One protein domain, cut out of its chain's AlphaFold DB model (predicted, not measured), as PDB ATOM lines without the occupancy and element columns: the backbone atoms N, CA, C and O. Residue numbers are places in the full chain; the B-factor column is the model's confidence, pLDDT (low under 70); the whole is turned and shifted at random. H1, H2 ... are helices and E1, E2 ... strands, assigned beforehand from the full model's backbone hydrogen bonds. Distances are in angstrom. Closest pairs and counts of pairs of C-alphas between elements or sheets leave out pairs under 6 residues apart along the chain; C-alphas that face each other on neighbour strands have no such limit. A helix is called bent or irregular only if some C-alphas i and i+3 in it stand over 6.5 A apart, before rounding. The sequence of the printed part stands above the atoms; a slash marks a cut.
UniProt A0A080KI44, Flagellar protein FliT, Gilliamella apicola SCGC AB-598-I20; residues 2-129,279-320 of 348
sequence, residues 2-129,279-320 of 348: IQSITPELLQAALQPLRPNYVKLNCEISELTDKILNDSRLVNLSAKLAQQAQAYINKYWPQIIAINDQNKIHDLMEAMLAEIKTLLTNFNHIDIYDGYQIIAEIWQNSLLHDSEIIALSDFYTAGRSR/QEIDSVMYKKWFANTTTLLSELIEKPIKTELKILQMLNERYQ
ATOM      1  N   ILE A   2     204.450 220.228 100.291       87.25
ATOM      2  CA  ILE A   2     204.837 221.210 101.323       87.25
ATOM      3  C   ILE A   2     203.665 222.134 101.677       87.25
ATOM      4  O   ILE A   2     203.254 222.200 102.826       87.25
ATOM      5  N   GLN A   3     203.023 222.745 100.676       86.12
ATOM      6  CA  GLN A   3     201.857 223.618 100.882       86.12
ATOM      7  C   GLN A   3     200.639 222.908 101.512       86.12
ATOM      8  O   GLN A   3     199.763 223.569 102.060       86.12
ATOM      9  N   SER A   4     200.548 221.580 101.408       87.31
ATOM     10  CA  SER A   4     199.448 220.784 101.977       87.31
ATOM     11  C   SER A   4     199.728 220.405 103.432       87.31
ATOM     12  O   SER A   4     198.830 220.443 104.268       87.31
ATOM     13  N   ILE A   5     200.981 220.058 103.740       86.19
ATOM     14  CA  ILE A   5     201.359 219.494 105.039       86.19
ATOM     15  C   ILE A   5     201.884 220.568 105.983       86.19
ATOM     16  O   ILE A   5     201.474 220.582 107.138       86.19
ATOM     17  N   THR A   6     202.737 221.472 105.500       89.25
ATOM     18  CA  THR A   6     203.412 222.522 106.275       89.25
ATOM     19  C   THR A   6     203.194 223.929 105.676       89.25
ATOM     20  O   THR A   6     204.160 224.676 105.473       89.25
ATOM     21  N   PRO A   7     201.939 224.333 105.367       91.94
ATOM     22  CA  PRO A   7     201.650 225.609 104.704       91.94
ATOM     23  C   PRO A   7     202.227 226.818 105.439       91.94
ATOM     24  O   PRO A   7     202.698 227.756 104.804       91.94
ATOM     25  N   GLU A   8     202.205 226.805 106.766       93.44
ATOM     26  CA  GLU A   8     202.680 227.903 107.596       93.44
ATOM     27  C   GLU A   8     204.203 228.047 107.578       93.44
ATOM     28  O   GLU A   8     204.692 229.171 107.626       93.44
ATOM     29  N   LEU A   9     204.956 226.945 107.451       92.38
ATOM     30  CA  LEU A   9     206.418 227.001 107.356       92.38
ATOM     31  C   LEU A   9     206.836 227.605 106.017       92.38
ATOM     32  O   LEU A   9     207.696 228.482 105.976       92.38
ATOM     33  N   LEU A  10     206.173 227.188 104.935       91.31
ATOM     34  CA  LEU A  10     206.401 227.764 103.614       91.31
ATOM     35  C   LEU A  10     205.981 229.238 103.569       91.31
ATOM     36  O   LEU A  10     206.732 230.068 103.073       91.31
ATOM     37  N   GLN A  11     204.818 229.592 104.121       91.00
ATOM     38  CA  GLN A  11     204.362 230.985 104.163       91.00
ATOM     39  C   GLN A  11     205.282 231.875 105.004       91.00
ATOM     40  O   GLN A  11     205.577 232.990 104.589       91.00
ATOM     41  N   ALA A  12     205.764 231.391 106.152       92.00
ATOM     42  CA  ALA A  12     206.696 232.134 106.995       92.00
ATOM     43  C   ALA A  12     208.044 232.387 106.303       92.00
ATOM     44  O   ALA A  12     208.674 233.410 106.566       92.00
ATOM     45  N   ALA A  13     208.461 231.486 105.409       91.88
ATOM     46  CA  ALA A  13     209.694 231.610 104.638       91.88
ATOM     47  C   ALA A  13     209.580 232.541 103.417       91.88
ATOM     48  O   ALA A  13     210.591 232.888 102.809       91.88
ATOM     49  N   LEU A  14     208.363 232.945 103.031       91.44
ATOM     50  CA  LEU A  14     208.111 233.755 101.840       91.44
ATOM     51  C   LEU A  14     207.783 235.204 102.212       91.44
ATOM     52  O   LEU A  14     206.784 235.496 102.866       91.44
ATOM     53  N   GLN A  15     208.586 236.144 101.715       89.88
ATOM     54  CA  GLN A  15     208.323 237.576 101.802       89.88
ATOM     55  C   GLN A  15     207.703 238.089 100.488       89.88
ATOM     56  O   GLN A  15     208.349 238.008  99.438       89.88
ATOM     57  N   PRO A  16     206.490 238.672 100.512       88.62
ATOM     58  CA  PRO A  16     205.899 239.309  99.336       88.62
ATOM     59  C   PRO A  16     206.735 240.497  98.846       88.62
ATOM     60  O   PRO A  16     207.101 241.371  99.632       88.62
ATOM     61  N   LEU A  17     206.990 240.555  97.537       84.94
ATOM     62  CA  LEU A  17     207.621 241.701  96.871       84.94
ATOM     63  C   LEU A  17     206.585 242.577  96.156       84.94
ATOM     64  O   LEU A  17     206.608 243.799  96.264       84.94
ATOM     65  N   ARG A  18     205.666 241.945  95.420       83.31
ATOM     66  CA  ARG A  18     204.542 242.567  94.695       83.31
ATOM     67  C   ARG A  18     203.485 241.486  94.401       83.31
ATOM     68  O   ARG A  18     203.773 240.312  94.638       83.31
ATOM     69  N   PRO A  19     202.280 241.812  93.895       84.69
ATOM     70  CA  PRO A  19     201.254 240.800  93.627       84.69
ATOM     71  C   PRO A  19     201.797 239.650  92.769       84.69
ATOM     72  O   PRO A  19     202.296 239.895  91.675       84.69
ATOM     73  N   ASN A  20     201.695 238.416  93.271       80.12
ATOM     74  CA  ASN A  20     202.209 237.175  92.667       80.12
ATOM     75  C   ASN A  20     203.742 236.993  92.643       80.12
ATOM     76  O   ASN A  20     204.218 236.064  91.999       80.12
ATOM     77  N   TYR A  21     204.516 237.826  93.344       81.62
ATOM     78  CA  TYR A  21     205.972 237.673  93.453       81.62
ATOM     79  C   TYR A  21     206.404 237.652  94.916       81.62
ATOM     80  O   TYR A  21     206.065 238.545  95.696       81.62
ATOM     81  N   VAL A  22     207.194 236.644  95.260       87.56
ATOM     82  CA  VAL A  22     207.718 236.395  96.604       87.56
ATOM     83  C   VAL A  22     209.219 236.144  96.516       87.56
ATOM     84  O   VAL A  22     209.696 235.650  95.497       87.56
ATOM     85  N   LYS A  23     209.948 236.474  97.580       88.25
ATOM     86  CA  LYS A  23     211.332 236.037  97.790       88.25
ATOM     87  C   LYS A  23     211.420 235.182  99.043       88.25
ATOM     88  O   LYS A  23     210.598 235.355  99.946       88.25
ATOM     89  N   LEU A  24     212.416 234.307  99.120       90.75
ATOM     90  CA  LEU A  24     212.744 233.667 100.387       90.75
ATOM     91  C   LEU A  24     213.335 234.699 101.353       90.75
ATOM     92  O   LEU A  24     214.053 235.612 100.944       90.75
ATOM     93  N   ASN A  25     212.983 234.589 102.632       91.44
ATOM     94  CA  ASN A  25     213.534 235.420 103.708       91.44
ATOM     95  C   ASN A  25     214.514 234.660 104.619       91.44
ATOM     96  O   ASN A  25     215.013 235.239 105.582       91.44
ATOM     97  N   CYS A  26     214.780 233.390 104.315       90.31
ATOM     98  CA  CYS A  26     215.772 232.549 104.967       90.31
ATOM     99  C   CYS A  26     216.505 231.709 103.918       90.31
ATOM    100  O   CYS A  26     216.045 231.575 102.781       90.31
ATOM    101  N   GLU A  27     217.624 231.114 104.320       91.56
ATOM    102  CA  GLU A  27     218.347 230.176 103.469       91.56
ATOM    103  C   GLU A  27     217.485 228.946 103.162       91.56
ATOM    104  O   GLU A  27     216.709 228.467 104.000       91.56
ATOM    105  N   ILE A  28     217.629 228.404 101.951       90.25
ATOM    106  CA  ILE A  28     216.868 227.219 101.533       90.25
ATOM    107  C   ILE A  28     217.218 225.987 102.377       90.25
ATOM    108  O   ILE A  28     216.357 225.136 102.607       90.25
ATOM    109  N   SER A  29     218.456 225.908 102.875       91.75
ATOM    110  CA  SER A  29     218.904 224.871 103.809       91.75
ATOM    111  C   SER A  29     218.136 224.945 105.130       91.75
ATOM    112  O   SER A  29     217.587 223.941 105.573       91.75
ATOM    113  N   GLU A  30     217.976 226.143 105.697       94.00
ATOM    114  CA  GLU A  30     217.210 226.357 106.930       94.00
ATOM    115  C   GLU A  30     215.729 225.981 106.753       94.00
ATOM    116  O   GLU A  30     215.129 225.345 107.623       94.00
ATOM    117  N   LEU A  31     215.125 226.346 105.617       93.19
ATOM    118  CA  LEU A  31     213.746 225.964 105.301       93.19
ATOM    119  C   LEU A  31     213.602 224.446 105.130       93.19
ATOM    120  O   LEU A  31     212.629 223.858 105.608       93.19
ATOM    121  N   THR A  32     214.574 223.817 104.468       93.12
ATOM    122  CA  THR A  32     214.629 222.364 104.277       93.12
ATOM    123  C   THR A  32     214.653 221.652 105.622       93.12
ATOM    124  O   THR A  32     213.805 220.791 105.862       93.12
ATOM    125  N   ASP A  33     215.537 222.067 106.527       94.19
ATOM    126  CA  ASP A  33     215.647 221.479 107.860       94.19
ATOM    127  C   ASP A  33     214.359 221.663 108.669       94.19
ATOM    128  O   ASP A  33     213.881 220.712 109.291       94.19
ATOM    129  N   LYS A  34     213.742 222.852 108.628       94.69
ATOM    130  CA  LYS A  34     212.466 223.109 109.317       94.69
ATOM    131  C   LYS A  34     211.336 222.227 108.798       94.69
ATOM    132  O   LYS A  34     210.546 221.732 109.595       94.69
ATOM    133  N   ILE A  35     211.239 222.047 107.480       94.06
ATOM    134  CA  ILE A  35     210.185 221.228 106.878       94.06
ATOM    135  C   ILE A  35     210.434 219.751 107.175       94.06
ATOM    136  O   ILE A  35     209.532 219.091 107.674       94.06
ATOM    137  N   LEU A  36     211.633 219.222 106.918       92.62
ATOM    138  CA  LEU A  36     211.905 217.791 107.100       92.62
ATOM    139  C   LEU A  36     211.804 217.346 108.567       92.62
ATOM    140  O   LEU A  36     211.409 216.213 108.826       92.62
ATOM    141  N   ASN A  37     212.072 218.242 109.523       94.25
ATOM    142  CA  ASN A  37     211.913 217.966 110.954       94.25
ATOM    143  C   ASN A  37     210.529 218.339 111.517       94.25
ATOM    144  O   ASN A  37     210.306 218.243 112.727       94.25
ATOM    145  N   ASP A  38     209.578 218.764 110.678       95.62
ATOM    146  CA  ASP A  38     208.229 219.068 111.142       95.62
ATOM    147  C   ASP A  38     207.531 217.803 111.662       95.62
ATOM    148  O   ASP A  38     207.465 216.768 110.993       95.62
ATOM    149  N   SER A  39     206.941 217.910 112.855       94.31
ATOM    150  CA  SER A  39     206.280 216.791 113.531       94.31
ATOM    151  C   SER A  39     205.231 216.068 112.676       94.31
ATOM    152  O   SER A  39     205.072 214.859 112.817       94.31
ATOM    153  N   ARG A  40     204.522 216.753 111.765       93.06
ATOM    154  CA  ARG A  40     203.526 216.116 110.885       93.06
ATOM    155  C   ARG A  40     204.185 215.178 109.886       93.06
ATOM    156  O   ARG A  40     203.648 214.100 109.641       93.06
ATOM    157  N   LEU A  41     205.330 215.574 109.334       92.25
ATOM    158  CA  LEU A  41     206.087 214.768 108.381       92.25
ATOM    159  C   LEU A  41     206.775 213.605 109.074       92.25
ATOM    160  O   LEU A  41     206.587 212.468 108.655       92.25
ATOM    161  N   VAL A  42     207.442 213.864 110.199       93.19
ATOM    162  CA  VAL A  42     208.058 212.815 111.021       93.19
ATOM    163  C   VAL A  42     207.018 211.767 111.439       93.19
ATOM    164  O   VAL A  42     207.252 210.568 111.298       93.19
ATOM    165  N   ASN A  43     205.829 212.195 111.879       93.81
ATOM    166  CA  ASN A  43     204.742 211.280 112.239       93.81
ATOM    167  C   ASN A  43     204.186 210.509 111.031       93.81
ATOM    168  O   ASN A  43     203.802 209.347 111.171       93.81
ATOM    169  N   LEU A  44     204.124 211.130 109.848       93.12
ATOM    170  CA  LEU A  44     203.658 210.472 108.627       93.12
ATOM    171  C   LEU A  44     204.654 209.403 108.152       93.12
ATOM    172  O   LEU A  44     204.235 208.277 107.876       93.12
ATOM    173  N   SER A  45     205.952 209.723 108.138       93.50
ATOM    174  CA  SER A  45     207.032 208.772 107.851       93.50
ATOM    175  C   SER A  45     207.046 207.628 108.864       93.50
ATOM    176  O   SER A  45     207.091 206.464 108.469       93.50
ATOM    177  N   ALA A  46     206.895 207.923 110.160       94.88
ATOM    178  CA  ALA A  46     206.808 206.904 111.208       94.88
ATOM    179  C   ALA A  46     205.583 205.988 111.041       94.88
ATOM    180  O   ALA A  46     205.680 204.773 111.223       94.88
ATOM    181  N   LYS A  47     204.428 206.540 110.644       95.62
ATOM    182  CA  LYS A  47     203.222 205.753 110.351       95.62
ATOM    183  C   LYS A  47     203.442 204.812 109.166       95.62
ATOM    184  O   LYS A  47     203.024 203.656 109.234       95.62
ATOM    185  N   LEU A  48     204.084 205.283 108.096       96.00
ATOM    186  CA  LEU A  48     204.412 204.436 106.950       96.00
ATOM    187  C   LEU A  48     205.425 203.353 107.331       96.00
ATOM    188  O   LEU A  48     205.205 202.190 107.009       96.00
ATOM    189  N   ALA A  49     206.462 203.697 108.096       96.12
ATOM    190  CA  ALA A  49     207.432 202.738 108.617       96.12
ATOM    191  C   ALA A  49     206.757 201.638 109.458       96.12
ATOM    192  O   ALA A  49     207.026 200.452 109.283       96.12
ATOM    193  N   GLN A  50     205.808 202.004 110.326       97.12
ATOM    194  CA  GLN A  50     205.044 201.037 111.115       97.12
ATOM    195  C   GLN A  50     204.203 200.100 110.233       97.12
ATOM    196  O   GLN A  50     204.152 198.895 110.485       97.12
ATOM    197  N   GLN A  51     203.540 200.630 109.200       97.31
ATOM    198  CA  GLN A  51     202.750 199.815 108.273       97.31
ATOM    199  C   GLN A  51     203.631 198.914 107.401       97.31
ATOM    200  O   GLN A  51     203.285 197.752 107.199       97.31
ATOM    201  N   ALA A  52     204.787 199.408 106.952       97.12
ATOM    202  CA  ALA A  52     205.795 198.621 106.252       97.12
ATOM    203  C   ALA A  52     206.306 197.464 107.122       97.12
ATOM    204  O   ALA A  52     206.367 196.325 106.668       97.12
ATOM    205  N   GLN A  53     206.577 197.721 108.404       98.00
ATOM    206  CA  GLN A  53     206.989 196.680 109.341       98.00
ATOM    207  C   GLN A  53     205.894 195.626 109.553       98.00
ATOM    208  O   GLN A  53     206.174 194.429 109.574       98.00
ATOM    209  N   ALA A  54     204.632 196.046 109.688       98.19
ATOM    210  CA  ALA A  54     203.505 195.121 109.796       98.19
ATOM    211  C   ALA A  54     203.328 194.274 108.523       98.19
ATOM    212  O   ALA A  54     203.062 193.076 108.614       98.19
ATOM    213  N   TYR A  55     203.526 194.882 107.352       98.44
ATOM    214  CA  TYR A  55     203.548 194.200 106.061       98.44
ATOM    215  C   TYR A  55     204.659 193.139 106.010       98.44
ATOM    216  O   TYR A  55     204.377 191.977 105.722       98.44
ATOM    217  N   ILE A  56     205.896 193.478 106.390       98.31
ATOM    218  CA  ILE A  56     207.010 192.513 106.446       98.31
ATOM    219  C   ILE A  56     206.679 191.368 107.412       98.31
ATOM    220  O   ILE A  56     206.779 190.201 107.038       98.31
ATOM    221  N   ASN A  57     206.199 191.680 108.619       98.00
ATOM    222  CA  ASN A  57     205.837 190.678 109.629       98.00
ATOM    223  C   ASN A  57     204.729 189.724 109.158       98.00
ATOM    224  O   ASN A  57     204.685 188.571 109.583       98.00
ATOM    225  N   LYS A  58     203.830 190.191 108.285       98.44
ATOM    226  CA  LYS A  58     202.786 189.361 107.675       98.44
ATOM    227  C   LYS A  58     203.358 188.381 106.648       98.44
ATOM    228  O   LYS A  58     202.887 187.245 106.576       98.44
ATOM    229  N   TYR A  59     204.324 188.808 105.837       98.44
ATOM    230  CA  TYR A  59     204.860 187.998 104.738       98.44
ATOM    231  C   TYR A  59     206.043 187.118 105.133       98.44
ATOM    232  O   TYR A  59     206.169 186.026 104.587       98.44
ATOM    233  N   TRP A  60     206.842 187.519 106.122       98.50
ATOM    234  CA  TRP A  60     207.943 186.720 106.665       98.50
ATOM    235  C   TRP A  60     207.578 185.240 106.906       98.50
ATOM    236  O   TRP A  60     208.198 184.379 106.280       98.50
ATOM    237  N   PRO A  61     206.543 184.901 107.708       98.19
ATOM    238  CA  PRO A  61     206.190 183.505 107.963       98.19
ATOM    239  C   PRO A  61     205.685 182.764 106.717       98.19
ATOM    240  O   PRO A  61     205.736 181.540 106.684       98.19
ATOM    241  N   GLN A  62     205.187 183.474 105.702       98.19
ATOM    242  CA  GLN A  62     204.742 182.865 104.445       98.19
ATOM    243  C   GLN A  62     205.934 182.519 103.550       98.19
ATOM    244  O   GLN A  62     205.948 181.444 102.960       98.19
ATOM    245  N   ILE A  63     206.938 183.401 103.492       98.12
ATOM    246  CA  ILE A  63     208.169 183.218 102.713       98.12
ATOM    247  C   ILE A  63     208.966 182.022 103.242       98.12
ATOM    248  O   ILE A  63     209.314 181.122 102.483       98.12
ATOM    249  N   ILE A  64     209.214 181.964 104.552       97.69
ATOM    250  CA  ILE A  64     210.016 180.875 105.136       97.69
ATOM    251  C   ILE A  64     209.283 179.520 105.136       97.69
ATOM    252  O   ILE A  64     209.898 178.480 105.343       97.69
ATOM    253  N   ALA A  65     207.967 179.518 104.904       97.38
ATOM    254  CA  ALA A  65     207.143 178.311 104.838       97.38
ATOM    255  C   ALA A  65     206.876 177.824 103.402       97.38
ATOM    256  O   ALA A  65     206.074 176.902 103.211       97.38
ATOM    257  N   ILE A  66     207.505 178.428 102.386       96.31
ATOM    258  CA  ILE A  66     207.364 177.989 100.993       96.31
ATOM    259  C   ILE A  66     207.833 176.535 100.867       96.31
ATOM    260  O   ILE A  66     208.952 176.183 101.223       96.31
ATOM    261  N   ASN A  67     206.968 175.686 100.320       94.62
ATOM    262  CA  ASN A  67     207.230 174.264 100.093       94.62
ATOM    263  C   ASN A  67     206.802 173.787  98.696       94.62
ATOM    264  O   ASN A  67     206.737 172.589  98.435       94.62
ATOM    265  N   ASP A  68     206.448 174.726  97.819       94.44
ATOM    266  CA  ASP A  68     205.963 174.470  96.467       94.44
ATOM    267  C   ASP A  68     206.386 175.631  95.566       94.44
ATOM    268  O   ASP A  68     205.966 176.772  95.772       94.44
ATOM    269  N   GLN A  69     207.213 175.333  94.561       93.69
ATOM    270  CA  GLN A  69     207.735 176.330  93.626       93.69
ATOM    271  C   GLN A  69     206.622 177.053  92.858       93.69
ATOM    272  O   GLN A  69     206.768 178.229  92.532       93.69
ATOM    273  N   ASN A  70     205.476 176.401  92.634       94.12
ATOM    274  CA  ASN A  70     204.357 177.014  91.916       94.12
ATOM    275  C   ASN A  70     203.710 178.166  92.699       94.12
ATOM    276  O   ASN A  70     203.063 179.015  92.099       94.12
ATOM    277  N   LYS A  71     203.907 178.230  94.023       94.31
ATOM    278  CA  LYS A  71     203.345 179.283  94.887       94.31
ATOM    279  C   LYS A  71     204.241 180.513  95.014       94.31
ATOM    280  O   LYS A  71     203.803 181.519  95.567       94.31
ATOM    281  N   ILE A  72     205.487 180.442  94.540       97.25
ATOM    282  CA  ILE A  72     206.453 181.544  94.663       97.25
ATOM    283  C   ILE A  72     205.939 182.771  93.910       97.25
ATOM    284  O   ILE A  72     205.922 183.873  94.455       97.25
ATOM    285  N   HIS A  73     205.468 182.570  92.675       97.38
ATOM    286  CA  HIS A  73     204.947 183.656  91.853       97.38
ATOM    287  C   HIS A  73     203.675 184.266  92.450       97.38
ATOM    288  O   HIS A  73     203.596 185.485  92.571       97.38
ATOM    289  N   ASP A  74     202.740 183.435  92.920       97.62
ATOM    290  CA  ASP A  74     201.513 183.900  93.579       97.62
ATOM    291  C   ASP A  74     201.823 184.752  94.824       97.62
ATOM    292  O   ASP A  74     201.200 185.792  95.053       97.62
ATOM    293  N   LEU A  75     202.810 184.340  95.633       98.19
ATOM    294  CA  LEU A  75     203.240 185.092  96.813       98.19
ATOM    295  C   LEU A  75     203.879 186.432  96.428       98.19
ATOM    296  O   LEU A  75     203.580 187.455  97.048       98.19
ATOM    297  N   MET A  76     204.729 186.433  95.398       98.25
ATOM    298  CA  MET A  76     205.326 187.648  94.848       98.25
ATOM    299  C   MET A  76     204.246 188.614  94.355       98.25
ATOM    300  O   MET A  76     204.246 189.780  94.750       98.25
ATOM    301  N   GLU A  77     203.300 188.150  93.539       98.25
ATOM    302  CA  GLU A  77     202.194 188.975  93.046       98.25
ATOM    303  C   GLU A  77     201.338 189.525  94.191       98.25
ATOM    304  O   GLU A  77     200.992 190.709  94.184       98.25
ATOM    305  N   ALA A  78     201.051 188.711  95.212       98.50
ATOM    306  CA  ALA A  78     200.311 189.145  96.393       98.50
ATOM    307  C   ALA A  78     201.045 190.262  97.151       98.50
ATOM    308  O   ALA A  78     200.435 191.283  97.471       98.50
ATOM    309  N   MET A  79     202.348 190.099  97.400       98.50
ATOM    310  CA  MET A  79     203.203 191.120  98.018       98.50
ATOM    311  C   MET A  79     203.191 192.424  97.211       98.50
ATOM    312  O   MET A  79     202.916 193.505  97.738       98.50
ATOM    313  N   LEU A  80     203.417 192.321  95.902       98.44
ATOM    314  CA  LEU A  80     203.454 193.457  94.987       98.44
ATOM    315  C   LEU A  80     202.104 194.183  94.855       98.44
ATOM    316  O   LEU A  80     202.068 195.405  94.698       98.44
ATOM    317  N   ALA A  81     200.985 193.462  94.910       98.25
ATOM    318  CA  ALA A  81     199.649 194.052  94.894       98.25
ATOM    319  C   ALA A  81     199.302 194.724  96.233       98.25
ATOM    320  O   ALA A  81     198.722 195.817  96.263       98.25
ATOM    321  N   GLU A  82     199.675 194.097  97.349       98.19
ATOM    322  CA  GLU A  82     199.384 194.613  98.682       98.19
ATOM    323  C   GLU A  82     200.200 195.864  99.002       98.19
ATOM    324  O   GLU A  82     199.624 196.816  99.524       98.19
ATOM    325  N   ILE A  83     201.482 195.940  98.616       97.88
ATOM    326  CA  ILE A  83     202.266 197.166  98.832       97.88
ATOM    327  C   ILE A  83     201.668 198.360  98.077       97.88
ATOM    328  O   ILE A  83     201.570 199.450  98.638       97.88
ATOM    329  N   LYS A  84     201.158 198.164  96.852       97.19
ATOM    330  CA  LYS A  84     200.437 199.227  96.127       97.19
ATOM    331  C   LYS A  84     199.211 199.690  96.907       97.19
ATOM    332  O   LYS A  84     198.998 200.886  97.069       97.19
ATOM    333  N   THR A  85     198.427 198.738  97.408       96.75
ATOM    334  CA  THR A  85     197.211 199.010  98.190       96.75
ATOM    335  C   THR A  85     197.519 199.673  99.535       96.75
ATOM    336  O   THR A  85     196.745 200.492 100.017       96.75
ATOM    337  N   LEU A  86     198.651 199.348 100.155       96.56
ATOM    338  CA  LEU A  86     199.112 199.999 101.376       96.56
ATOM    339  C   LEU A  86     199.430 201.471 101.095       96.56
ATOM    340  O   LEU A  86     198.959 202.350 101.819       96.56
ATOM    341  N   LEU A  87     200.171 201.741 100.018       95.81
ATOM    342  CA  LEU A  87     200.651 203.078  99.673       95.81
ATOM    343  C   LEU A  87     199.549 204.024  99.182       95.81
ATOM    344  O   LEU A  87     199.673 205.228  99.383       95.81
ATOM    345  N   THR A  88     198.437 203.522  98.634       94.12
ATOM    346  CA  THR A  88     197.283 204.377  98.275       94.12
ATOM    347  C   THR A  88     196.654 205.082  99.480       94.12
ATOM    348  O   THR A  88     195.958 206.079  99.302       94.12
ATOM    349  N   ASN A  89     196.916 204.615 100.709       92.38
ATOM    350  CA  ASN A  89     196.458 205.274 101.937       92.38
ATOM    351  C   ASN A  89     197.271 206.529 102.299       92.38
ATOM    352  O   ASN A  89     196.945 207.210 103.277       92.38
ATOM    353  N   PHE A  90     198.330 206.828 101.547       91.06
ATOM    354  CA  PHE A  90     199.204 207.968 101.768       91.06
ATOM    355  C   PHE A  90     199.157 208.907 100.565       91.06
ATOM    356  O   PHE A  90     199.465 208.542  99.432       91.06
ATOM    357  N   ASN A  91     198.788 210.158 100.824       86.19
ATOM    358  CA  ASN A  91     198.745 211.177  99.785       86.19
ATOM    359  C   ASN A  91     200.162 211.591  99.377       86.19
ATOM    360  O   ASN A  91     201.042 211.712 100.226       86.19
ATOM    361  N   HIS A  92     200.332 211.911  98.092       84.12
ATOM    362  CA  HIS A  92     201.566 212.450  97.506       84.12
ATOM    363  C   HIS A  92     202.763 211.485  97.437       84.12
ATOM    364  O   HIS A  92     203.847 211.925  97.067       84.12
ATOM    365  N   ILE A  93     202.572 210.193  97.723       89.75
ATOM    366  CA  ILE A  93     203.585 209.161  97.470       89.75
ATOM    367  C   ILE A  93     203.498 208.671  96.022       89.75
ATOM    368  O   ILE A  93     202.404 208.487  95.484       89.75
ATOM    369  N   ASP A  94     204.654 208.393  95.417       91.75
ATOM    370  CA  ASP A  94     204.730 207.601  94.195       91.75
ATOM    371  C   ASP A  94     204.577 206.101  94.517       91.75
ATOM    372  O   ASP A  94     205.439 205.463  95.123       91.75
ATOM    373  N   ILE A  95     203.438 205.532  94.117       94.88
ATOM    374  CA  ILE A  95     203.109 204.118  94.342       94.88
ATOM    375  C   ILE A  95     204.065 203.192  93.569       94.88
ATOM    376  O   ILE A  95     204.322 202.070  94.012       94.88
ATOM    377  N   TYR A  96     204.593 203.631  92.422       95.00
ATOM    378  CA  TYR A  96     205.506 202.829  91.612       95.00
ATOM    379  C   TYR A  96     206.881 202.716  92.255       95.00
ATOM    380  O   TYR A  96     207.447 201.626  92.231       95.00
ATOM    381  N   ASP A  97     207.374 203.779  92.891       95.06
ATOM    382  CA  ASP A  97     208.622 203.711  93.659       95.06
ATOM    383  C   ASP A  97     208.525 202.656  94.772       95.06
ATOM    384  O   ASP A  97     209.413 201.824  94.942       95.06
ATOM    385  N   GLY A  98     207.408 202.629  95.505       95.69
ATOM    386  CA  GLY A  98     207.199 201.632  96.555       95.69
ATOM    387  C   GLY A  98     206.985 200.208  96.042       95.69
ATOM    388  O   GLY A  98     207.466 199.253  96.651       95.69
ATOM    389  N   TYR A  99     206.322 200.048  94.894       97.25
ATOM    390  CA  TYR A  99     206.273 198.767  94.188       97.25
ATOM    391  C   TYR A  99     207.676 198.290  93.794       97.25
ATOM    392  O   TYR A  99     207.997 197.120  93.994       97.25
ATOM    393  N   GLN A 100     208.501 199.194  93.262       98.06
ATOM    394  CA  GLN A 100     209.847 198.892  92.792       98.06
ATOM    395  C   GLN A 100     210.739 198.395  93.933       98.06
ATOM    396  O   GLN A 100     211.429 197.399  93.749       98.06
ATOM    397  N   ILE A 101     210.642 198.991  95.130       97.81
ATOM    398  CA  ILE A 101     211.367 198.522  96.326       97.81
ATOM    399  C   ILE A 101     211.100 197.031  96.583       97.81
ATOM    400  O   ILE A 101     212.030 196.256  96.794       97.81
ATOM    401  N   ILE A 102     209.835 196.601  96.550       98.31
ATOM    402  CA  ILE A 102     209.487 195.191  96.780       98.31
ATOM    403  C   ILE A 102     209.883 194.314  95.586       98.31
ATOM    404  O   ILE A 102     210.380 193.205  95.785       98.31
ATOM    405  N   ALA A 103     209.700 194.800  94.357       98.31
ATOM    406  CA  ALA A 103     210.078 194.077  93.146       98.31
ATOM    407  C   ALA A 103     211.586 193.785  93.092       98.31
ATOM    408  O   ALA A 103     211.981 192.682  92.722       98.31
ATOM    409  N   GLU A 104     212.423 194.730  93.520       98.19
ATOM    410  CA  GLU A 104     213.877 194.566  93.569       98.19
ATOM    411  C   GLU A 104     214.315 193.543  94.620       98.19
ATOM    412  O   GLU A 104     215.207 192.744  94.345       98.19
ATOM    413  N   ILE A 105     213.667 193.494  95.790       97.69
ATOM    414  CA  ILE A 105     213.941 192.450  96.797       97.69
ATOM    415  C   ILE A 105     213.648 191.062  96.209       97.69
ATOM    416  O   ILE A 105     214.423 190.120  96.400       97.69
ATOM    417  N   TRP A 106     212.553 190.937  95.452       98.25
ATOM    418  CA  TRP A 106     212.221 189.709  94.733       98.25
ATOM    419  C   TRP A 106     213.242 189.347  93.669       98.25
ATOM    420  O   TRP A 106     213.776 188.237  93.690       98.25
ATOM    421  N   GLN A 107     213.553 190.288  92.784       97.56
ATOM    422  CA  GLN A 107     214.488 190.085  91.686       97.56
ATOM    423  C   GLN A 107     215.898 189.726  92.171       97.56
ATOM    424  O   GLN A 107     216.536 188.845  91.600       97.56
ATOM    425  N   ASN A 108     216.383 190.404  93.211       96.31
ATOM    426  CA  ASN A 108     217.773 190.303  93.650       96.31
ATOM    427  C   ASN A 108     218.004 189.205  94.691       96.31
ATOM    428  O   ASN A 108     219.153 188.848  94.951       96.31
ATOM    429  N   SER A 109     216.959 188.708  95.361       96.00
ATOM    430  CA  SER A 109     217.128 187.743  96.455       96.00
ATOM    431  C   SER A 109     215.980 186.749  96.574       96.00
ATOM    432  O   SER A 109     216.207 185.554  96.390       96.00
ATOM    433  N   LEU A 110     214.755 187.208  96.864       97.75
ATOM    434  CA  LEU A 110     213.687 186.289  97.279       97.75
ATOM    435  C   LEU A 110     213.316 185.267  96.206       97.75
ATOM    436  O   LEU A 110     212.940 184.165  96.583       97.75
ATOM    437  N   LEU A 111     213.421 185.577  94.909       97.56
ATOM    438  CA  LEU A 111     213.082 184.607  93.863       97.56
ATOM    439  C   LEU A 111     213.978 183.365  93.957       97.56
ATOM    440  O   LEU A 111     213.476 182.257  94.130       97.56
ATOM    441  N   HIS A 112     215.296 183.567  93.928       96.75
ATOM    442  CA  HIS A 112     216.269 182.481  94.018       96.75
ATOM    443  C   HIS A 112     216.216 181.769  95.375       96.75
ATOM    444  O   HIS A 112     216.190 180.541  95.439       96.75
ATOM    445  N   ASP A 113     216.151 182.532  96.470       98.19
ATOM    446  CA  ASP A 113     216.110 181.940  97.806       98.19
ATOM    447  C   ASP A 113     214.845 181.094  97.995       98.19
ATOM    448  O   ASP A 113     214.921 179.979  98.509       98.19
ATOM    449  N   SER A 114     213.688 181.579  97.529       98.00
ATOM    450  CA  SER A 114     212.413 180.857  97.626       98.00
ATOM    451  C   SER A 114     212.420 179.555  96.828       98.00
ATOM    452  O   SER A 114     211.813 178.580  97.266       98.00
ATOM    453  N   GLU A 115     213.114 179.501  95.687       97.56
ATOM    454  CA  GLU A 115     213.279 178.264  94.914       97.56
ATOM    455  C   GLU A 115     214.055 177.205  95.703       97.56
ATOM    456  O   GLU A 115     213.663 176.036  95.705       97.56
ATOM    457  N   ILE A 116     215.123 177.606  96.401       97.62
ATOM    458  CA  ILE A 116     215.932 176.710  97.242       97.62
ATOM    459  C   ILE A 116     215.144 176.277  98.487       97.62
ATOM    460  O   ILE A 116     215.144 175.093  98.843       97.62
ATOM    461  N   ILE A 117     214.437 177.215  99.122       98.31
ATOM    462  CA  ILE A 117     213.565 176.953 100.276       98.31
ATOM    463  C   ILE A 117     212.478 175.942  99.891       98.31
ATOM    464  O   ILE A 117     212.288 174.955 100.598       98.31
ATOM    465  N   ALA A 118     211.833 176.106  98.731       97.62
ATOM    466  CA  ALA A 118     210.801 175.187  98.254       97.62
ATOM    467  C   ALA A 118     211.306 173.744  98.073       97.62
ATOM    468  O   ALA A 118     210.531 172.801  98.218       97.62
ATOM    469  N   LEU A 119     212.589 173.570  97.740       96.62
ATOM    470  CA  LEU A 119     213.197 172.258  97.507       96.62
ATOM    471  C   LEU A 119     213.632 171.544  98.788       96.62
ATOM    472  O   LEU A 119     213.739 170.317  98.779       96.62
ATOM    473  N   SER A 120     213.942 172.285  99.853       94.56
ATOM    474  CA  SER A 120     214.650 171.721 101.006       94.56
ATOM    475  C   SER A 120     214.165 172.172 102.375       94.56
ATOM    476  O   SER A 120     214.649 171.599 103.330       94.56
ATOM    477  N   ASP A 121     213.195 173.083 102.481       97.31
ATOM    478  CA  ASP A 121     212.824 173.845 103.684       97.31
ATOM    479  C   ASP A 121     213.812 174.968 104.059       97.31
ATOM    480  O   ASP A 121     214.990 174.942 103.709       97.31
ATOM    481  N   PHE A 122     213.310 175.991 104.759       98.38
ATOM    482  CA  PHE A 122     214.056 177.218 105.056       98.38
ATOM    483  C   PHE A 122     215.297 177.001 105.921       98.38
ATOM    484  O   PHE A 122     216.348 177.587 105.663       98.38
ATOM    485  N   TYR A 123     215.208 176.136 106.925       98.44
ATOM    486  CA  TYR A 123     216.292 175.931 107.876       98.44
ATOM    487  C   TYR A 123     217.357 174.982 107.331       98.44
ATOM    488  O   TYR A 123     218.549 175.171 107.582       98.44
ATOM    489  N   THR A 124     216.950 173.986 106.550       98.06
ATOM    490  CA  THR A 124     217.875 173.133 105.800       98.06
ATOM    491  C   THR A 124     218.584 173.940 104.710       98.06
ATOM    492  O   THR A 124     219.810 173.864 104.603       98.06
ATOM    493  N   ALA A 125     217.857 174.779 103.961       98.00
ATOM    494  CA  ALA A 125     218.444 175.697 102.986       98.00
ATOM    495  C   ALA A 125     219.443 176.654 103.653       98.00
ATOM    496  O   ALA A 125     220.557 176.832 103.149       98.00
ATOM    497  N   GLY A 126     219.090 177.205 104.818       97.81
ATOM    498  CA  GLY A 126     219.947 178.105 105.586       97.81
ATOM    499  C   GLY A 126     221.256 177.470 106.067       97.81
ATOM    500  O   GLY A 126     222.270 178.153 106.166       97.81
ATOM    501  N   ARG A 127     221.259 176.148 106.285       98.25
ATOM    502  CA  ARG A 127     222.446 175.353 106.654       98.25
ATOM    503  C   ARG A 127     223.148 174.703 105.469       98.25
ATOM    504  O   ARG A 127     224.005 173.839 105.650       98.25
ATOM    505  N   SER A 128     222.785 175.075 104.249       97.56
ATOM    506  CA  SER A 128     223.386 174.516 103.045       97.56
ATOM    507  C   SER A 128     224.392 175.485 102.428       97.56
ATOM    508  O   SER A 128     224.297 176.704 102.581       97.56
ATOM    509  N   ARG A 129     225.384 174.926 101.734       96.81
ATOM    510  CA  ARG A 129     226.444 175.672 101.054       96.81
ATOM    511  C   ARG A 129     226.751 175.057  99.696       96.81
ATOM    512  O   ARG A 129     226.646 173.842  99.530       96.81
ATOM    513  N   GLN A 279     217.572 180.693 115.002       97.88
ATOM    514  CA  GLN A 279     217.554 182.116 115.346       97.88
ATOM    515  C   GLN A 279     218.590 182.938 114.560       97.88
ATOM    516  O   GLN A 279     218.311 184.072 114.169       97.88
ATOM    517  N   GLU A 280     219.790 182.397 114.331       98.00
ATOM    518  CA  GLU A 280     220.803 183.079 113.515       98.00
ATOM    519  C   GLU A 280     220.372 183.151 112.048       98.00
ATOM    520  O   GLU A 280     220.535 184.198 111.424       98.00
ATOM    521  N   ILE A 281     219.784 182.074 111.513       98.50
ATOM    522  CA  ILE A 281     219.236 182.054 110.149       98.50
ATOM    523  C   ILE A 281     218.121 183.093 110.026       98.50
ATOM    524  O   ILE A 281     218.160 183.902 109.101       98.50
ATOM    525  N   ASP A 282     217.182 183.130 110.975       98.12
ATOM    526  CA  ASP A 282     216.099 184.116 111.002       98.12
ATOM    527  C   ASP A 282     216.651 185.545 110.967       98.12
ATOM    528  O   ASP A 282     216.274 186.336 110.105       98.12
ATOM    529  N   SER A 283     217.587 185.868 111.866       97.25
ATOM    530  CA  SER A 283     218.173 187.209 111.968       97.25
ATOM    531  C   SER A 283     218.904 187.616 110.686       97.25
ATOM    532  O   SER A 283     218.672 188.699 110.140       97.25
ATOM    533  N   VAL A 284     219.764 186.734 110.165       97.81
ATOM    534  CA  VAL A 284     220.571 187.017 108.972       97.81
ATOM    535  C   VAL A 284     219.696 187.140 107.726       97.81
ATOM    536  O   VAL A 284     219.871 188.075 106.945       97.81
ATOM    537  N   MET A 285     218.734 186.236 107.534       98.25
ATOM    538  CA  MET A 285     217.856 186.260 106.362       98.25
ATOM    539  C   MET A 285     216.859 187.420 106.422       98.25
ATOM    540  O   MET A 285     216.596 188.048 105.396       98.25
ATOM    541  N   TYR A 286     216.377 187.787 107.614       97.88
ATOM    542  CA  TYR A 286     215.582 189.000 107.800       97.88
ATOM    543  C   TYR A 286     216.370 190.239 107.373       97.88
ATOM    544  O   TYR A 286     215.863 191.069 106.618       97.88
ATOM    545  N   LYS A 287     217.640 190.338 107.788       97.00
ATOM    546  CA  LYS A 287     218.526 191.426 107.365       97.00
ATOM    547  C   LYS A 287     218.764 191.401 105.851       97.00
ATOM    548  O   LYS A 287     218.623 192.438 105.208       97.00
ATOM    549  N   LYS A 288     219.048 190.229 105.268       97.56
ATOM    550  CA  LYS A 288     219.253 190.053 103.818       97.56
ATOM    551  C   LYS A 288     218.084 190.613 103.008       97.56
ATOM    552  O   LYS A 288     218.304 191.342 102.047       97.56
ATOM    553  N   TRP A 289     216.856 190.262 103.382       98.12
ATOM    554  CA  TRP A 289     215.676 190.600 102.590       98.12
ATOM    555  C   TRP A 289     215.091 191.971 102.920       98.12
ATOM    556  O   TRP A 289     214.571 192.632 102.024       98.12
ATOM    557  N   PHE A 290     215.161 192.400 104.185       97.69
ATOM    558  CA  PHE A 290     214.327 193.498 104.675       97.69
ATOM    559  C   PHE A 290     215.057 194.603 105.451       97.69
ATOM    560  O   PHE A 290     214.390 195.542 105.890       97.69
ATOM    561  N   ALA A 291     216.392 194.560 105.600       94.31
ATOM    562  CA  ALA A 291     217.142 195.520 106.432       94.31
ATOM    563  C   ALA A 291     216.799 196.991 106.160       94.31
ATOM    564  O   ALA A 291     216.628 197.769 107.096       94.31
ATOM    565  N   ASN A 292     216.669 197.359 104.884       95.25
ATOM    566  CA  ASN A 292     216.449 198.745 104.471       95.25
ATOM    567  C   ASN A 292     215.013 199.018 104.012       95.25
ATOM    568  O   ASN A 292     214.678 200.162 103.729       95.25
ATOM    569  N   THR A 293     214.148 198.004 103.931       96.50
ATOM    570  CA  THR A 293     212.821 198.133 103.307       96.50
ATOM    571  C   THR A 293     211.947 199.155 104.020       96.50
ATOM    572  O   THR A 293     211.343 200.006 103.373       96.50
ATOM    573  N   THR A 294     211.907 199.114 105.353       96.12
ATOM    574  CA  THR A 294     211.133 200.068 106.159       96.12
ATOM    575  C   THR A 294     211.631 201.502 105.962       96.12
ATOM    576  O   THR A 294     210.819 202.408 105.777       96.12
ATOM    577  N   THR A 295     212.953 201.697 105.939       95.25
ATOM    578  CA  THR A 295     213.584 203.001 105.699       95.25
ATOM    579  C   THR A 295     213.252 203.517 104.302       95.25
ATOM    580  O   THR A 295     212.662 204.588 104.185       95.25
ATOM    581  N   LEU A 296     213.508 202.721 103.260       96.38
ATOM    582  CA  LEU A 296     213.243 203.081 101.864       96.38
ATOM    583  C   LEU A 296     211.770 203.434 101.627       96.38
ATOM    584  O   LEU A 296     211.466 204.414 100.951       96.38
ATOM    585  N   LEU A 297     210.841 202.667 102.210       95.94
ATOM    586  CA  LEU A 297     209.415 202.970 102.112       95.94
ATOM    587  C   LEU A 297     209.068 204.277 102.833       95.94
ATOM    588  O   LEU A 297     208.307 205.074 102.297       95.94
ATOM    589  N   SER A 298     209.635 204.536 104.014       92.81
ATOM    590  CA  SER A 298     209.393 205.790 104.735       92.81
ATOM    591  C   SER A 298     209.955 207.024 104.010       92.81
ATOM    592  O   SER A 298     209.312 208.073 104.005       92.81
ATOM    593  N   GLU A 299     211.082 206.885 103.306       93.38
ATOM    594  CA  GLU A 299     211.700 207.950 102.505       93.38
ATOM    595  C   GLU A 299     210.835 208.388 101.311       93.38
ATOM    596  O   GLU A 299     210.995 209.505 100.805       93.38
ATOM    597  N   LEU A 300     209.859 207.571 100.897       94.94
ATOM    598  CA  LEU A 300     208.889 207.946  99.863       94.94
ATOM    599  C   LEU A 300     208.041 209.163 100.257       94.94
ATOM    600  O   LEU A 300     207.556 209.872  99.376       94.94
ATOM    601  N   ILE A 301     207.879 209.430 101.557       93.19
ATOM    602  CA  ILE A 301     207.230 210.651 102.063       93.19
ATOM    603  C   ILE A 301     208.094 211.883 101.789       93.19
ATOM    604  O   ILE A 301     207.585 212.947 101.437       93.19
ATOM    605  N   GLU A 302     209.407 211.749 101.947       91.38
ATOM    606  CA  GLU A 302     210.345 212.863 101.839       91.38
ATOM    607  C   GLU A 302     210.719 213.178 100.390       91.38
ATOM    608  O   GLU A 302     210.959 214.337 100.055       91.38
ATOM    609  N   LYS A 303     210.762 212.170  99.513       92.56
ATOM    610  CA  LYS A 303     211.140 212.314  98.099       92.56
ATOM    611  C   LYS A 303     210.393 213.444  97.356       92.56
ATOM    612  O   LYS A 303     211.069 214.304  96.773       92.56
ATOM    613  N   PRO A 304     209.047 213.529  97.372       92.19
ATOM    614  CA  PRO A 304     208.319 214.634  96.737       92.19
ATOM    615  C   PRO A 304     208.626 215.996  97.380       92.19
ATOM    616  O   PRO A 304     208.710 216.999  96.678       92.19
ATOM    617  N   ILE A 305     208.856 216.045  98.694       92.19
ATOM    618  CA  ILE A 305     209.179 217.281  99.425       92.19
ATOM    619  C   ILE A 305     210.562 217.792  99.038       92.19
ATOM    620  O   ILE A 305     210.707 218.959  98.685       92.19
ATOM    621  N   LYS A 306     211.566 216.912  99.027       93.19
ATOM    622  CA  LYS A 306     212.923 217.223  98.553       93.19
ATOM    623  C   LYS A 306     212.899 217.699  97.098       93.19
ATOM    624  O   LYS A 306     213.611 218.634  96.745       93.19
ATOM    625  N   THR A 307     212.036 217.111  96.268       93.38
ATOM    626  CA  THR A 307     211.834 217.554  94.880       93.38
ATOM    627  C   THR A 307     211.249 218.969  94.813       93.38
ATOM    628  O   THR A 307     211.781 219.814  94.095       93.38
ATOM    629  N   GLU A 308     210.201 219.266  95.586       93.75
ATOM    630  CA  GLU A 308     209.602 220.608  95.662       93.75
ATOM    631  C   GLU A 308     210.584 221.656  96.211       93.75
ATOM    632  O   GLU A 308     210.666 222.757  95.667       93.75
ATOM    633  N   LEU A 309     211.377 221.311  97.230       93.56
ATOM    634  CA  LEU A 309     212.425 222.176  97.783       93.56
ATOM    635  C   LEU A 309     213.531 222.459  96.769       93.56
ATOM    636  O   LEU A 309     213.956 223.601  96.643       93.56
ATOM    637  N   LYS A 310     213.950 221.456  95.991       94.19
ATOM    638  CA  LYS A 310     214.924 221.646  94.910       94.19
ATOM    639  C   LYS A 310     214.387 222.567  93.813       94.19
ATOM    640  O   LYS A 310     215.132 223.382  93.274       94.19
ATOM    641  N   ILE A 311     213.097 222.469  93.488       93.56
ATOM    642  CA  ILE A 311     212.447 223.405  92.559       93.56
ATOM    643  C   ILE A 311     212.441 224.818  93.154       93.56
ATOM    644  O   ILE A 311     212.779 225.769  92.454       93.56
ATOM    645  N   LEU A 312     212.094 224.963  94.434       91.62
ATOM    646  CA  LEU A 312     212.107 226.251  95.128       91.62
ATOM    647  C   LEU A 312     213.514 226.864  95.170       91.62
ATOM    648  O   LEU A 312     213.652 228.053  94.897       91.62
ATOM    649  N   GLN A 313     214.545 226.057  95.426       91.56
ATOM    650  CA  GLN A 313     215.950 226.458  95.352       91.56
ATOM    651  C   GLN A 313     216.299 226.996  93.964       91.56
ATOM    652  O   GLN A 313     216.742 228.132  93.836       91.56
ATOM    653  N   MET A 314     216.028 226.201  92.925       92.19
ATOM    654  CA  MET A 314     216.297 226.571  91.536       92.19
ATOM    655  C   MET A 314     215.588 227.878  91.153       92.19
ATOM    656  O   MET A 314     216.144 228.698  90.428       92.19
ATOM    657  N   LEU A 315     214.350 228.081  91.617       89.31
ATOM    658  CA  LEU A 315     213.617 229.327  91.389       89.31
ATOM    659  C   LEU A 315     214.242 230.498  92.154       89.31
ATOM    660  O   LEU A 315     214.376 231.574  91.581       89.31
ATOM    661  N   ASN A 316     214.633 230.301  93.413       86.56
ATOM    662  CA  ASN A 316     215.273 231.341  94.211       86.56
ATOM    663  C   ASN A 316     216.592 231.798  93.578       86.56
ATOM    664  O   ASN A 316     216.765 232.989  93.366       86.56
ATOM    665  N   GLU A 317     217.459 230.858  93.195       86.94
ATOM    666  CA  GLU A 317     218.734 231.141  92.520       86.94
ATOM    667  C   GLU A 317     218.513 231.855  91.180       86.94
ATOM    668  O   GLU A 317     219.136 232.874  90.897       86.94
ATOM    669  N   ARG A 318     217.568 231.375  90.360       84.00
ATOM    670  CA  ARG A 318     217.302 231.951  89.032       84.00
ATOM    671  C   ARG A 318     216.787 233.391  89.076       84.00
ATOM    672  O   ARG A 318     216.987 234.127  88.112       84.00
ATOM    673  N   TYR A 319     216.052 233.755  90.121       80.25
ATOM    674  CA  TYR A 319     215.406 235.064  90.250       80.25
ATOM    675  C   TYR A 319     216.010 235.922  91.369       80.25
ATOM    676  O   TYR A 319     215.401 236.926  91.746       80.25
ATOM    677  N   GLN A 320     217.175 235.535  91.897       78.56
ATOM    678  CA  GLN A 320     217.896 236.295  92.915       78.56
ATOM    679  C   GLN A 320     218.356 237.646  92.360       78.56
ATOM    680  O   GLN A 320     218.147 238.679  92.999       78.56
TER     681      GLN A 320
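Overview. This is residues 2 to 129 and 279 to 320 of the 348 residues of the protein "Flagellar protein FliT" of Gilliamella apicola SCGC AB-598-I20 (UniProt A0A080KI44). This is a long rod of helices with two lobes. In the larger lobe H4, H5 and the bent helix H6 run lengthwise, folding back on one another, and H9 packs on H4 and H6a; in the smaller lobe H3 packs on H2 and H10, and the strand hairpin E1 and E2 makes the tip of the rod. The printed part has 170 residues with ten named helices and two named strands, in the order H1, H2, E1, E2, H3, H4, H5, H6, H7, H8, H9, H10; the sheet order is E1 - E2, antiparallel. The class is mostly helix, and the whole is loose, with a radius of gyration of the C-alphas of 21.4 A and spans of 71 by 28 by 26 A.

Arrangement. H1, residues 2 to 5, is close to but not clearly touching H10, residues 302 to 318; their closest C-alphas, of Ile 2 and Ile 305, are 6.2 A apart. H2, residues 7 to 13, touches H3, residues 28 to 36, at a shallow tilt of 23 degrees, opposite ways, closest at the C-alphas of Leu 9 and Ile 35, 6.9 A. Between them in the chain, E1, residues 14 to 18, and E2, residues 21 to 24, form an antiparallel hairpin at 147 degrees; N 15 and O 23, 2.8 A, and N 21 and O 18, 2.9 A, are within hydrogen-bond range. H3 also touches H10, opposite ways at a shallow tilt of 19 degrees, closest at the C-alphas of Ile 28 and Gln 313, 6.3 A. H4, residues 39 to 63, and H5, residues 70 to 87, form a helical hairpin at a shallow tilt of 14 degrees, closest at the C-alphas of Tyr 59 and Met 79, 7.6 A. H6, residues 95 to 120, was assigned as one helix by its hydrogen bonds but is bent, with C-alphas 108 and 111 7.4 A apart; its arms H6a, residues 95 to 108, and H6b, residues 111 to 120, stand at a steep tilt of 47 degrees. H5 and H6a form a second helical hairpin at a shallow tilt of 28 degrees, closest at the C-alphas of Lys 84 and Ile 95, 5.9 A. H6b and H7, residues 122 to 126, touch only at the corner, and only just, with 3 pairs of C-alphas within 8 A; the closest are those of Ile 117 and Ala 125, 5.7 A. H8, residues 279 to 290, is close to but not clearly touching H6a, closest at the C-alphas of Ile 105 and Trp 289, 6.3 A. H9, residues 293 to 299, touches residues 45 to 53 of H4, closest at the C-alphas of Ser 45 and Ser 298, 4.9 A. It touches H6a too, closest at the C-alphas of Gly 98 and Leu 297, 6.1 A, while H4 and H6a are apart. Every O i to N i+4 pair is within hydrogen-bond range in H2, H3, H6b, H7, H8, H9 and H10; in H4 it is 19 of 21, in H5 12 of 14, in H6a 9 of 10, and H1 is too short for such a pair.

Along the chain. H1 begins at C-alpha 2, (204.837, 221.210, 101.323). From first to last C-alpha, H4 measures 35.3 A, H5 27.4 A, H10 24.0 A and H6a 20.2 A. H4 and H5 are only just irregular: C-alphas 58 and 61 are 6.8 A apart, and C-alphas 70 and 73 are 6.7 A apart. H4 ends at C-alpha 63, (208.169, 183.218, 102.713), and H10 at C-alpha 318, (217.302, 231.951, 89.032).

Size, cuts and confidence. The two C-alphas farthest apart, those of Arg 18 and Ser 120, are 71.8 A apart. Residues 130 to 278 are not printed, and C-alphas 129 and 279 are 18.0 A apart across that cut, which falls in the link from H7 to H8. Of the links that are printed whole, H4 to H5 and H5 to H6 are short and the others tight. The mean pLDDT of the printed part is 94.3, and no printed residue is under 70.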